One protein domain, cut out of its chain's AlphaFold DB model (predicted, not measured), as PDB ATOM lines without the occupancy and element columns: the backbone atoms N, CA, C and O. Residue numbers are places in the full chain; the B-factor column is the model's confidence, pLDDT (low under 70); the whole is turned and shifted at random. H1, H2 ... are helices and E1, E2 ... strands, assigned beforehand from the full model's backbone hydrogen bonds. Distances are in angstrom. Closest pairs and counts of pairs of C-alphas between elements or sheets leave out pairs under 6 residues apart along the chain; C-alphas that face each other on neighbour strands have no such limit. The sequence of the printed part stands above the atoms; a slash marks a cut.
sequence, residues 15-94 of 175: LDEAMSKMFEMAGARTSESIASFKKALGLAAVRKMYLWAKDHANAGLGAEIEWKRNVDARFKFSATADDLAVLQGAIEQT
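This is residues 15 to 94 of the 175 residues of an uncharacterized protein of Verrucomicrobia subdivision 3 bacterium (UniProt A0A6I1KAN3). A ribbon of two strands, the hairpin E1 and E2, runs off as a long arm from one end of a pair of packed helices, H3 and H4, and makes a V with them. H1 lies in the opening of the V, over the ribbon, with its last residue, Ala 26, near both H3 and H4, while H2 crosses the other end of the helix pair. The printed part has 80 residues, with four named helices and two named strands in the order H1, H2, H3, E1, E2, H4, and its class is mixed, helices and strands; the sheet, E1 - E2, is antiparallel. The whole is compact, with a radius of gyration of the C-alphas of 12.5 A and spans of 39 by 30 by 17 A.

E1 is residues 63 to 69, 19.8 A long from first to last C-alpha, and E2 is residues 72 to 79, 20.9 A long, with a bend of 50 degrees at residue 75. H3, residues 43 to 59, is the longest helix at 24.3 A, and begins with C-alpha 43 at (23.929, 31.190, -25.190). H4 is residues 81 to 92, 16.3 A long, and ends with C-alpha 92 at (13.311, 24.383, -24.497). H1, residues 15 to 26, is 16.3 A long and begins with C-alpha 15 at (34.681, 29.075, -41.053). H2 is residues 31 to 41, 15.0 A long.

E1 and E2 form an antiparallel hairpin at 168 degrees, with N 65 and O 77 at 2.8 A and N 77 and O 65 at 2.8 A, both within hydrogen-bond range. The closest C-alphas of H1 and E2, those of Phe 23 and Phe 77, are 6.6 A apart. H1 and H2 form a helical hairpin, a shallow tilt of 20 degrees, opposite ways; they only just touch, with 3 pairs of C-alphas within 8 A, through residue 25 alone of H1, whose C-alpha is 6.7 A from that of Phe 37. H3 and H4 touch with 19 such pairs, the closest being Ala 57 and Ala 81 at 5.0 A, at a steep tilt of 38 degrees, opposite ways. H2 touches residues 45 to 46 alone of H3, closest at the C-alphas of Lys 38 and Val 46, 6.2 A. H2 and H4 touch only at their ends, closest at the C-alphas of Ser 31 and Ala 90, 5.4 A. H2 is apart from E1 and E2. Every O i to N i+4 pair in H1, H2, H3 and H4 is within hydrogen-bond range.

The two C-alphas farthest apart, those of Val 71 and Gln 93, are 39.5 A apart. The printed part has no cut, and its five links are tight. The mean pLDDT of the printed part is 91.6, and residues 71 to 73 are under 70.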
ATOM      1  N   LEU A  15      36.063  29.062 -40.589       81.88
ATOM      2  CA  LEU A  15      34.681  29.075 -41.053       81.88
ATOM      3  C   LEU A  15      34.146  27.650 -41.228       81.88
ATOM      4  O   LEU A  15      33.033  27.377 -40.802       81.88
ATOM      5  N   ASP A  16      34.947  26.734 -41.778       83.69
ATOM      6  CA  ASP A  16      34.574  25.318 -41.891       83.69
ATOM      7  C   ASP A  16      34.371  24.683 -40.507       83.69
ATOM      8  O   ASP A  16      33.405  23.953 -40.299       83.69
ATOM      9  N   GLU A  17      35.232  25.008 -39.540       85.56
ATOM     10  CA  GLU A  17      35.085  24.566 -38.147       85.56
ATOM     11  C   GLU A  17      33.809  25.123 -37.501       85.56
ATOM     12  O   GLU A  17      33.061  24.380 -36.863       85.56
ATOM     13  N   ALA A  18      33.518  26.412 -37.703       86.12
ATOM     14  CA  ALA A  18      32.297  27.038 -37.198       86.12
ATOM     15  C   ALA A  18      31.034  26.415 -37.816       86.12
ATOM     16  O   ALA A  18      30.069  26.140 -37.101       86.12
ATOM     17  N   MET A  19      31.051  26.137 -39.123       86.50
ATOM     18  CA  MET A  19      29.952  25.466 -39.819       86.50
ATOM     19  C   MET A  19      29.769  24.026 -39.333       86.50
ATOM     20  O   MET A  19      28.639  23.625 -39.066       86.50
ATOM     21  N   SER A  20      30.860  23.276 -39.130       88.31
ATOM     22  CA  SER A  20      30.809  21.934 -38.531       88.31
ATOM     23  C   SER A  20      30.126  21.971 -37.168       88.31
ATOM     24  O   SER A  20      29.186  21.221 -36.929       88.31
ATOM     25  N   LYS A  21      30.522  22.904 -36.292       91.50
ATOM     26  CA  LYS A  21      29.920  23.050 -34.959       91.50
ATOM     27  C   LYS A  21      28.444  23.428 -35.010       91.50
ATOM     28  O   LYS A  21      27.668  22.950 -34.186       91.50
ATOM     29  N   MET A  22      28.045  24.256 -35.972       91.00
ATOM     30  CA  MET A  22      26.642  24.609 -36.172       91.00
ATOM     31  C   MET A  22      25.810  23.400 -36.620       91.00
ATOM     32  O   MET A  22      24.735  23.179 -36.064       91.00
ATOM     33  N   PHE A  23      26.323  22.569 -37.534       91.44
ATOM     34  CA  PHE A  23      25.644  21.335 -37.950       91.44
ATOM     35  C   PHE A  23      25.623  20.264 -36.857       91.44
ATOM     36  O   PHE A  23      24.604  19.600 -36.682       91.44
ATOM     37  N   GLU A  24      26.697  20.130 -36.077       93.56
ATOM     38  CA  GLU A  24      26.717  19.280 -34.881       93.56
ATOM     39  C   GLU A  24      25.623  19.710 -33.889       93.56
ATOM     40  O   GLU A  24      24.893  18.865 -33.374       93.56
ATOM     41  N   MET A  25      25.455  21.019 -33.669       95.38
ATOM     42  CA  MET A  25      24.396  21.555 -32.809       95.38
ATOM     43  C   MET A  25      22.997  21.348 -33.401       95.38
ATOM     44  O   MET A  25      22.078  21.012 -32.662       95.38
ATOM     45  N   ALA A  26      22.817  21.482 -34.718       94.00
ATOM     46  CA  ALA A  26      21.545  21.183 -35.385       94.00
ATOM     47  C   ALA A  26      21.172  19.682 -35.308       94.00
ATOM     48  O   ALA A  26      20.003  19.295 -35.363       94.00
ATOM     49  N   GLY A  27      22.173  18.814 -35.149       93.31
ATOM     50  CA  GLY A  27      22.006  17.387 -34.877       93.31
ATOM     51  C   GLY A  27      21.770  17.042 -33.404       93.31
ATOM     52  O   GLY A  27      21.547  15.874 -33.094       93.31
ATOM     53  N   ALA A  28      21.813  18.012 -32.487       95.38
ATOM     54  CA  ALA A  28      21.635  17.766 -31.062       95.38
ATOM     55  C   ALA A  28      20.217  17.267 -30.740       95.38
ATOM     56  O   ALA A  28      19.238  17.639 -31.394       95.38
ATOM     57  N   ARG A  29      20.114  16.397 -29.731       93.81
ATOM     58  CA  ARG A  29      18.848  15.753 -29.330       93.81
ATOM     59  C   ARG A  29      18.616  15.727 -27.817       93.81
ATOM     60  O   ARG A  29      17.534  15.343 -27.393       93.81
ATOM     61  N   THR A  30      19.602  16.112 -27.002       94.12
ATOM     62  CA  THR A  30      19.497  16.056 -25.532       94.12
ATOM     63  C   THR A  30      19.962  17.347 -24.874       94.12
ATOM     64  O   THR A  30      20.828  18.047 -25.409       94.12
ATOM     65  N   SER A  31      19.451  17.637 -23.679       92.69
ATOM     66  CA  SER A  31      19.818  18.838 -22.929       92.69
ATOM     67  C   SER A  31      21.310  18.906 -22.595       92.69
ATOM     68  O   SER A  31      21.906  19.980 -22.629       92.69
ATOM     69  N   GLU A  32      21.959  17.766 -22.348       93.69
ATOM     70  CA  GLU A  32      23.401  17.697 -22.084       93.69
ATOM     71  C   GLU A  32      24.211  18.131 -23.307       93.69
ATOM     72  O   GLU A  32      25.181  18.884 -23.182       93.69
ATOM     73  N   SER A  33      23.796  17.697 -24.502       94.81
ATOM     74  CA  SER A  33      24.442  18.110 -25.747       94.81
ATOM     75  C   SER A  33      24.272  19.615 -25.978       94.81
ATOM     76  O   SER A  33      25.261  20.305 -26.229       94.81
ATOM     77  N   ILE A  34      23.072  20.161 -25.756       96.19
ATOM     78  CA  ILE A  34      22.799  21.602 -25.845       96.19
ATOM     79  C   ILE A  34      23.639  22.397 -24.833       96.19
ATOM     80  O   ILE A  34      24.254  23.404 -25.192       96.19
ATOM     81  N   ALA A  35      23.749  21.924 -23.590       93.75
ATOM     82  CA  ALA A  35      24.595  22.538 -22.570       93.75
ATOM     83  C   ALA A  35      26.078  22.555 -22.972       93.75
ATOM     84  O   ALA A  35      26.779  23.540 -22.719       93.75
ATOM     85  N   SER A  36      26.563  21.508 -23.646       95.00
ATOM     86  CA  SER A  36      27.926  21.491 -24.184       95.00
ATOM     87  C   SER A  36      28.130  22.553 -25.275       95.00
ATOM     88  O   SER A  36      29.143  23.257 -25.264       95.00
ATOM     89  N   PHE A  37      27.134  22.773 -26.145       95.19
ATOM     90  CA  PHE A  37      27.184  23.827 -27.159       95.19
ATOM     91  C   PHE A  37      27.084  25.229 -26.563       95.19
ATOM     92  O   PHE A  37      27.803  26.112 -27.024       95.19
ATOM     93  N   LYS A  38      26.311  25.449 -25.490       94.44
ATOM     94  CA  LYS A  38      26.335  26.732 -24.763       94.44
ATOM     95  C   LYS A  38      27.736  27.057 -24.249       94.44
ATOM     96  O   LYS A  38      28.159  28.206 -24.343       94.44
ATOM     97  N   LYS A  39      28.473  26.068 -23.729       92.44
ATOM     98  CA  LYS A  39      29.860  26.268 -23.265       92.44
ATOM     99  C   LYS A  39      30.819  26.582 -24.413       92.44
ATOM    100  O   LYS A  39      31.716  27.396 -24.234       92.44
ATOM    101  N   ALA A  40      30.630  25.951 -25.571       91.75
ATOM    102  CA  ALA A  40      31.516  26.113 -26.721       91.75
ATOM    103  C   ALA A  40      31.220  27.368 -27.566       91.75
ATOM    104  O   ALA A  40      32.147  28.000 -28.066       91.75
ATOM    105  N   LEU A  41      29.943  27.713 -27.748       92.25
ATOM    106  CA  LEU A  41      29.464  28.713 -28.715       92.25
ATOM    107  C   LEU A  41      28.747  29.905 -28.060       92.25
ATOM    108  O   LEU A  41      28.502  30.916 -28.718       92.25
ATOM    109  N   GLY A  42      28.410  29.802 -26.775       92.94
ATOM    110  CA  GLY A  42      27.640  30.807 -26.048       92.94
ATOM    111  C   GLY A  42      26.124  30.653 -26.205       92.94
ATOM    112  O   GLY A  42      25.611  30.023 -27.130       92.94
ATOM    113  N   LEU A  43      25.391  31.270 -25.275       93.31
ATOM    114  CA  LEU A  43      23.929  31.190 -25.190       93.31
ATOM    115  C   LEU A  43      23.227  31.771 -26.430       93.31
ATOM    116  O   LEU A  43      22.275  31.184 -26.939       93.31
ATOM    117  N   ALA A  44      23.744  32.876 -26.974       93.19
ATOM    118  CA  ALA A  44      23.162  33.526 -28.147       93.19
ATOM    119  C   ALA A  44      23.117  32.599 -29.379       93.19
ATOM    120  O   ALA A  44      22.136  32.608 -30.122       93.19
ATOM    121  N   ALA A  45      24.150  31.773 -29.586       94.38
ATOM    122  CA  ALA A  45      24.191  30.815 -30.691       94.38
ATOM    123  C   ALA A  45      23.130  29.716 -30.527       94.38
ATOM    124  O   ALA A  45      22.396  29.422 -31.473       94.38
ATOM    125  N   VAL A  46      22.995  29.171 -29.312       96.06
ATOM    126  CA  VAL A  46      21.967  28.174 -28.972       96.06
ATOM    127  C   VAL A  46      20.566  28.742 -29.198       96.06
ATOM    128  O   VAL A  46      19.723  28.088 -29.808       96.06
ATOM    129  N   ARG A  47      20.321  29.995 -28.805       94.81
ATOM    130  CA  ARG A  47      19.031  30.657 -29.034       94.81
ATOM    131  C   ARG A  47      18.725  30.864 -30.515       94.81
ATOM    132  O   ARG A  47      17.589  30.679 -30.939       94.81
ATOM    133  N   LYS A  48      19.709  31.257 -31.327       96.12
ATOM    134  CA  LYS A  48      19.502  31.378 -32.781       96.12
ATOM    135  C   LYS A  48      19.157  30.031 -33.408       96.12
ATOM    136  O   LYS A  48      18.271  29.988 -34.255       96.12
ATOM    137  N   MET A  49      19.787  28.954 -32.944       96.44
ATOM    138  CA  MET A  49      19.437  27.595 -33.352       96.44
ATOM    139  C   MET A  49      18.018  27.211 -32.915       96.44
ATOM    140  O   MET A  49      17.273  26.664 -33.719       96.44
ATOM    141  N   TYR A  50      17.612  27.568 -31.691       97.25
ATOM    142  CA  TYR A  50      16.240  27.375 -31.217       97.25
ATOM    143  C   TYR A  50      15.213  28.068 -32.111       97.25
ATOM    144  O   TYR A  50      14.265  27.428 -32.550       97.25
ATOM    145  N   LEU A  51      15.409  29.357 -32.405       96.88
ATOM    146  CA  LEU A  51      14.494  30.113 -33.264       96.88
ATOM    147  C   LEU A  51      14.414  29.497 -34.662       96.88
ATOM    148  O   LEU A  51      13.323  29.272 -35.167       96.88
ATOM    149  N   TRP A  52      15.563  29.151 -35.246       96.12
ATOM    150  CA  TRP A  52      15.611  28.504 -36.552       96.12
ATOM    151  C   TRP A  52      14.862  27.162 -36.570       96.12
ATOM    152  O   TRP A  52      14.035  26.943 -37.456       96.12
ATOM    153  N   ALA A  53      15.096  26.296 -35.578       96.69
ATOM    154  CA  ALA A  53      14.433  24.999 -35.462       96.69
ATOM    155  C   ALA A  53      12.923  25.149 -35.232       96.69
ATOM    156  O   ALA A  53      12.129  24.491 -35.900       96.69
ATOM    157  N   LYS A  54      12.529  26.068 -34.343       96.62
ATOM    158  CA  LYS A  54      11.134  26.399 -34.040       96.62
ATOM    159  C   LYS A  54      10.384  26.896 -35.271       96.62
ATOM    160  O   LYS A  54       9.266  26.453 -35.516       96.62
ATOM    161  N   ASP A  55      10.974  27.808 -36.037       96.88
ATOM    162  CA  ASP A  55      10.329  28.376 -37.223       96.88
ATOM    163  C   ASP A  55      10.080  27.294 -38.286       96.88
ATOM    164  O   ASP A  55       9.003  27.248 -38.879       96.88
ATOM    165  N   HIS A  56      11.029  26.371 -38.472       96.12
ATOM    166  CA  HIS A  56      10.880  25.248 -39.403       96.12
ATOM    167  C   HIS A  56       9.868  24.210 -38.910       96.12
ATOM    168  O   HIS A  56       8.985  23.815 -39.672       96.12
ATOM    169  N   ALA A  57       9.946  23.815 -37.637       94.88
ATOM    170  CA  ALA A  57       9.019  22.863 -37.032       94.88
ATOM    171  C   ALA A  57       7.570  23.377 -37.089       94.88
ATOM    172  O   ALA A  57       6.678  22.656 -37.531       94.88
ATOM    173  N   ASN A  58       7.341  24.650 -36.747       95.44
ATOM    174  CA  ASN A  58       6.015  25.274 -36.814       95.44
ATOM    175  C   ASN A  58       5.479  25.390 -38.245       95.44
ATOM    176  O   ASN A  58       4.269  25.325 -38.455       95.44
ATOM    177  N   ALA A  59       6.363  25.572 -39.228       96.12
ATOM    178  CA  ALA A  59       5.994  25.605 -40.637       96.12
ATOM    179  C   ALA A  59       5.825  24.201 -41.252       96.12
ATOM    180  O   ALA A  59       5.406  24.096 -42.405       96.12
ATOM    181  N   GLY A  60       6.157  23.128 -40.521       95.62
ATOM    182  CA  GLY A  60       6.171  21.761 -41.048       95.62
ATOM    183  C   GLY A  60       7.243  21.538 -42.121       95.62
ATOM    184  O   GLY A  60       7.073  20.695 -43.000       95.62
ATOM    185  N   LEU A  61       8.331  22.312 -42.086       94.94
ATOM    186  CA  LEU A  61       9.397  22.285 -43.085       94.94
ATOM    187  C   LEU A  61      10.626  21.545 -42.551       94.94
ATOM    188  O   LEU A  61      11.078  21.784 -41.435       94.94
ATOM    189  N   GLY A  62      11.193  20.670 -43.380       93.69
ATOM    190  CA  GLY A  62      12.550  20.167 -43.181       93.69
ATOM    191  C   GLY A  62      13.598  21.161 -43.684       93.69
ATOM    192  O   GLY A  62      13.275  22.180 -44.296       93.69
ATOM    193  N   ALA A  63      14.866  20.836 -43.467       93.38
ATOM    194  CA  ALA A  63      15.992  21.603 -43.976       93.38
ATOM    195  C   ALA A  63      17.026  20.674 -44.613       93.38
ATOM    196  O   ALA A  63      17.453  19.700 -43.997       93.38
ATOM    197  N   GLU A  64      17.465  21.018 -45.822       94.00
ATOM    198  CA  GLU A  64      18.629  20.422 -46.473       94.00
ATOM    199  C   GLU A  64      19.635  21.542 -46.748       94.00
ATOM    200  O   GLU A  64      19.342  22.498 -47.467       94.00
ATOM    201  N   ILE A  65      20.803  21.460 -46.116       89.19
ATOM    202  CA  ILE A  65      21.843  22.485 -46.185       89.19
ATOM    203  C   ILE A  65      23.136  21.823 -46.633       89.19
ATOM    204  O   ILE A  65      23.589  20.835 -46.054       89.19
ATOM    205  N   GLU A  66      23.761  22.400 -47.651       89.56
ATOM    206  CA  GLU A  66      25.030  21.927 -48.183       89.56
ATOM    207  C   GLU A  66      26.068  23.049 -48.111       89.56
ATOM    208  O   GLU A  66      25.910  24.108 -48.719       89.56
ATOM    209  N   TRP A  67      27.142  22.822 -47.354       85.69
ATOM    210  CA  TRP A  67      28.288  23.724 -47.284       85.69
ATOM    211  C   TRP A  67      29.356  23.266 -48.274       85.69
ATOM    212  O   TRP A  67      29.929  22.182 -48.125       85.69
ATOM    213  N   LYS A  68      29.633  24.092 -49.288       84.38
ATOM    214  CA  LYS A  68      30.603  23.804 -50.354       84.38
ATOM    215  C   LYS A  68      31.805  24.729 -50.276       84.38
ATOM    216  O   LYS A  68      31.669  25.919 -50.005       84.38
ATOM    217  N   ARG A  69      32.980  24.192 -50.611       75.88
ATOM    218  CA  ARG A  69      34.181  24.982 -50.899       75.88
ATOM    219  C   ARG A  69      34.635  24.648 -52.315       75.88
ATOM    220  O   ARG A  69      35.059  23.527 -52.576       75.88
ATOM    221  N   ASN A  70      34.556  25.626 -53.217       76.75
ATOM    222  CA  ASN A  70      34.661  25.417 -54.665       76.75
ATOM    223  C   ASN A  70      33.583  24.433 -55.164       76.75
ATOM    224  O   ASN A  70      32.398  24.699 -54.991       76.75
ATOM    225  N   VAL A  71      33.988  23.319 -55.778       65.56
ATOM    226  CA  VAL A  71      33.098  22.287 -56.339       65.56
ATOM    227  C   VAL A  71      32.781  21.157 -55.356       65.56
ATOM    228  O   VAL A  71      31.818  20.428 -55.580       65.56
ATOM    229  N   ASP A  72      33.521  21.046 -54.249       69.50
ATOM    230  CA  ASP A  72      33.378  19.935 -53.310       69.50
ATOM    231  C   ASP A  72      32.478  20.304 -52.125       69.50
ATOM    232  O   ASP A  72      32.673  21.322 -51.445       69.50
ATOM    233  N   ALA A  73      31.503  19.435 -51.847       66.62
ATOM    234  CA  ALA A  73      30.718  19.482 -50.623       66.62
ATOM    235  C   ALA A  73      31.604  19.118 -49.428       66.62
ATOM    236  O   ALA A  73      32.195  18.039 -49.375       66.62
ATOM    237  N   ARG A  74      31.706  20.029 -48.460       76.88
ATOM    238  CA  ARG A  74      32.440  19.806 -47.209       76.88
ATOM    239  C   ARG A  74      31.542  19.210 -46.140       76.88
ATOM    240  O   ARG A  74      31.981  18.321 -45.421       76.88
ATOM    241  N   PHE A  75      30.298  19.674 -46.072       80.06
ATOM    242  CA  PHE A  75      29.304  19.174 -45.133       80.06
ATOM    243  C   PHE A  75      27.922  19.202 -45.768       80.06
ATOM    244  O   PHE A  75      27.567  20.152 -46.468       80.06
ATOM    245  N   LYS A  76      27.139  18.166 -45.482       86.19
ATOM    246  CA  LYS A  76      25.731  18.089 -45.839       86.19
ATOM    247  C   LYS A  76      24.940  17.812 -44.571       86.19
ATOM    248  O   LYS A  76      25.255  16.879 -43.837       86.19
ATOM    249  N   PHE A  77      23.931  18.629 -44.328       89.56
ATOM    250  CA  PHE A  77      22.985  18.478 -43.240       89.56
ATOM    251  C   PHE A  77      21.595  18.292 -43.836       89.56
ATOM    252  O   PHE A  77      21.208  19.007 -44.758       89.56
ATOM    253  N   SER A  78      20.857  17.324 -43.311       94.00
ATOM    254  CA  SER A  78      19.466  17.091 -43.671       94.00
ATOM    255  C   SER A  78      18.699  16.783 -42.397       94.00
ATOM    256  O   SER A  78      19.125  15.930 -41.621       94.00
ATOM    257  N   ALA A  79      17.577  17.460 -42.198       94.81
ATOM    258  CA  ALA A  79      16.671  17.228 -41.085       94.81
ATOM    259  C   ALA A  79      15.225  17.348 -41.554       94.81
ATOM    260  O   ALA A  79      14.882  18.215 -42.360       94.81
ATOM    261  N   THR A  80      14.377  16.468 -41.042       96.56
ATOM    262  CA  THR A  80      12.926  16.550 -41.222       96.56
ATOM    263  C   THR A  80      12.315  17.587 -40.276       96.56
ATOM    264  O   THR A  80      12.979  18.070 -39.359       96.56
ATOM    265  N   ALA A  81      11.038  17.929 -40.464       95.94
ATOM    266  CA  ALA A  81      10.328  18.775 -39.504       95.94
ATOM    267  C   ALA A  81      10.312  18.146 -38.093       95.94
ATOM    268  O   ALA A  81      10.517  18.852 -37.107       95.94
ATOM    269  N   ASP A  82      10.169  16.818 -38.001       96.50
ATOM    270  CA  ASP A  82      10.190  16.080 -36.733       96.50
ATOM    271  C   ASP A  82      11.564  16.150 -36.053       96.50
ATOM    272  O   ASP A  82      11.653  16.398 -34.850       96.50
ATOM    273  N   ASP A  83      12.653  16.009 -36.815       96.19
ATOM    274  CA  ASP A  83      14.016  16.194 -36.299       96.19
ATOM    275  C   ASP A  83      14.210  17.580 -35.670       96.19
ATOM    276  O   ASP A  83      14.841  17.718 -34.619       96.19
ATOM    277  N   LEU A  84      13.666  18.611 -36.322       96.69
ATOM    278  CA  LEU A  84      13.756  19.997 -35.869       96.69
ATOM    279  C   LEU A  84      12.854  20.261 -34.660       96.69
ATOM    280  O   LEU A  84      13.259  21.000 -33.765       96.69
ATOM    281  N   ALA A  85      11.699  19.601 -34.569       96.56
ATOM    282  CA  ALA A  85      10.852  19.630 -33.380       96.56
ATOM    283  C   ALA A  85      11.544  18.979 -32.169       96.56
ATOM    284  O   ALA A  85      11.464  19.497 -31.053       96.56
ATOM    285  N   VAL A  86      12.289  17.886 -32.371       96.75
ATOM    286  CA  VAL A  86      13.088  17.270 -31.297       96.75
ATOM    287  C   VAL A  86      14.206  18.207 -30.838       96.75
ATOM    288  O   VAL A  86      14.399  18.381 -29.635       96.75
ATOM    289  N   LEU A  87      14.918  18.852 -31.769       96.69
ATOM    290  CA  LEU A  87      15.930  19.858 -31.436       96.69
ATOM    291  C   LEU A  87      15.326  21.043 -30.667       96.69
ATOM    292  O   LEU A  87      15.881  21.462 -29.651       96.69
ATOM    293  N   GLN A  88      14.183  21.561 -31.126       96.31
ATOM    294  CA  GLN A  88      13.435  22.613 -30.440       96.31
ATOM    295  C   GLN A  88      13.132  22.197 -28.996       96.31
ATOM    296  O   GLN A  88      13.482  22.927 -28.068       96.31
ATOM    297  N   GLY A  89      12.529  21.020 -28.801       95.75
ATOM    298  CA  GLY A  89      12.166  20.509 -27.481       95.75
ATOM    299  C   GLY A  89      13.377  20.314 -26.568       95.75
ATOM    300  O   GLY A  89      13.325  20.681 -25.395       95.75
ATOM    301  N   ALA A  90      14.493  19.815 -27.103       96.38
ATOM    302  CA  ALA A  90      15.735  19.678 -26.348       96.38
ATOM    303  C   ALA A  90      16.243  21.040 -25.844       96.38
ATOM    304  O   ALA A  90      16.633  21.157 -24.684       96.38
ATOM    305  N   ILE A  91      16.201  22.091 -26.673       95.69
ATOM    306  CA  ILE A  91      16.636  23.432 -26.256       95.69
ATOM    307  C   ILE A  91      15.650  24.063 -25.259       95.69
ATOM    308  O   ILE A  91      16.094  24.680 -24.293       95.69
ATOM    309  N   GLU A  92      14.338  23.879 -25.431       94.12
ATOM    310  CA  GLU A  92      13.311  24.383 -24.497       94.12
ATOM    311  C   GLU A  92      13.421  23.766 -23.104       94.12
ATOM    312  O   GLU A  92      13.217  24.451 -22.105       94.12
ATOM    313  N   GLN A  93      13.776  22.486 -23.027       93.31
ATOM    314  CA  GLN A  93      13.965  21.779 -21.760       93.31
ATOM    315  C   GLN A  93      15.327  22.066 -21.116       93.31
ATOM    316  O   GLN A  93      15.562  21.681 -19.968       93.31
ATOM    317  N   THR A  94      16.235  22.738 -21.829       93.94
ATOM    318  CA  THR A  94      17.564  23.052 -21.312       93.94
ATOM    319  C   THR A  94      17.555  24.380 -20.566       93.94
ATOM    320  O   THR A  94      17.213  25.439 -21.097       93.94
TER     321      THR A  94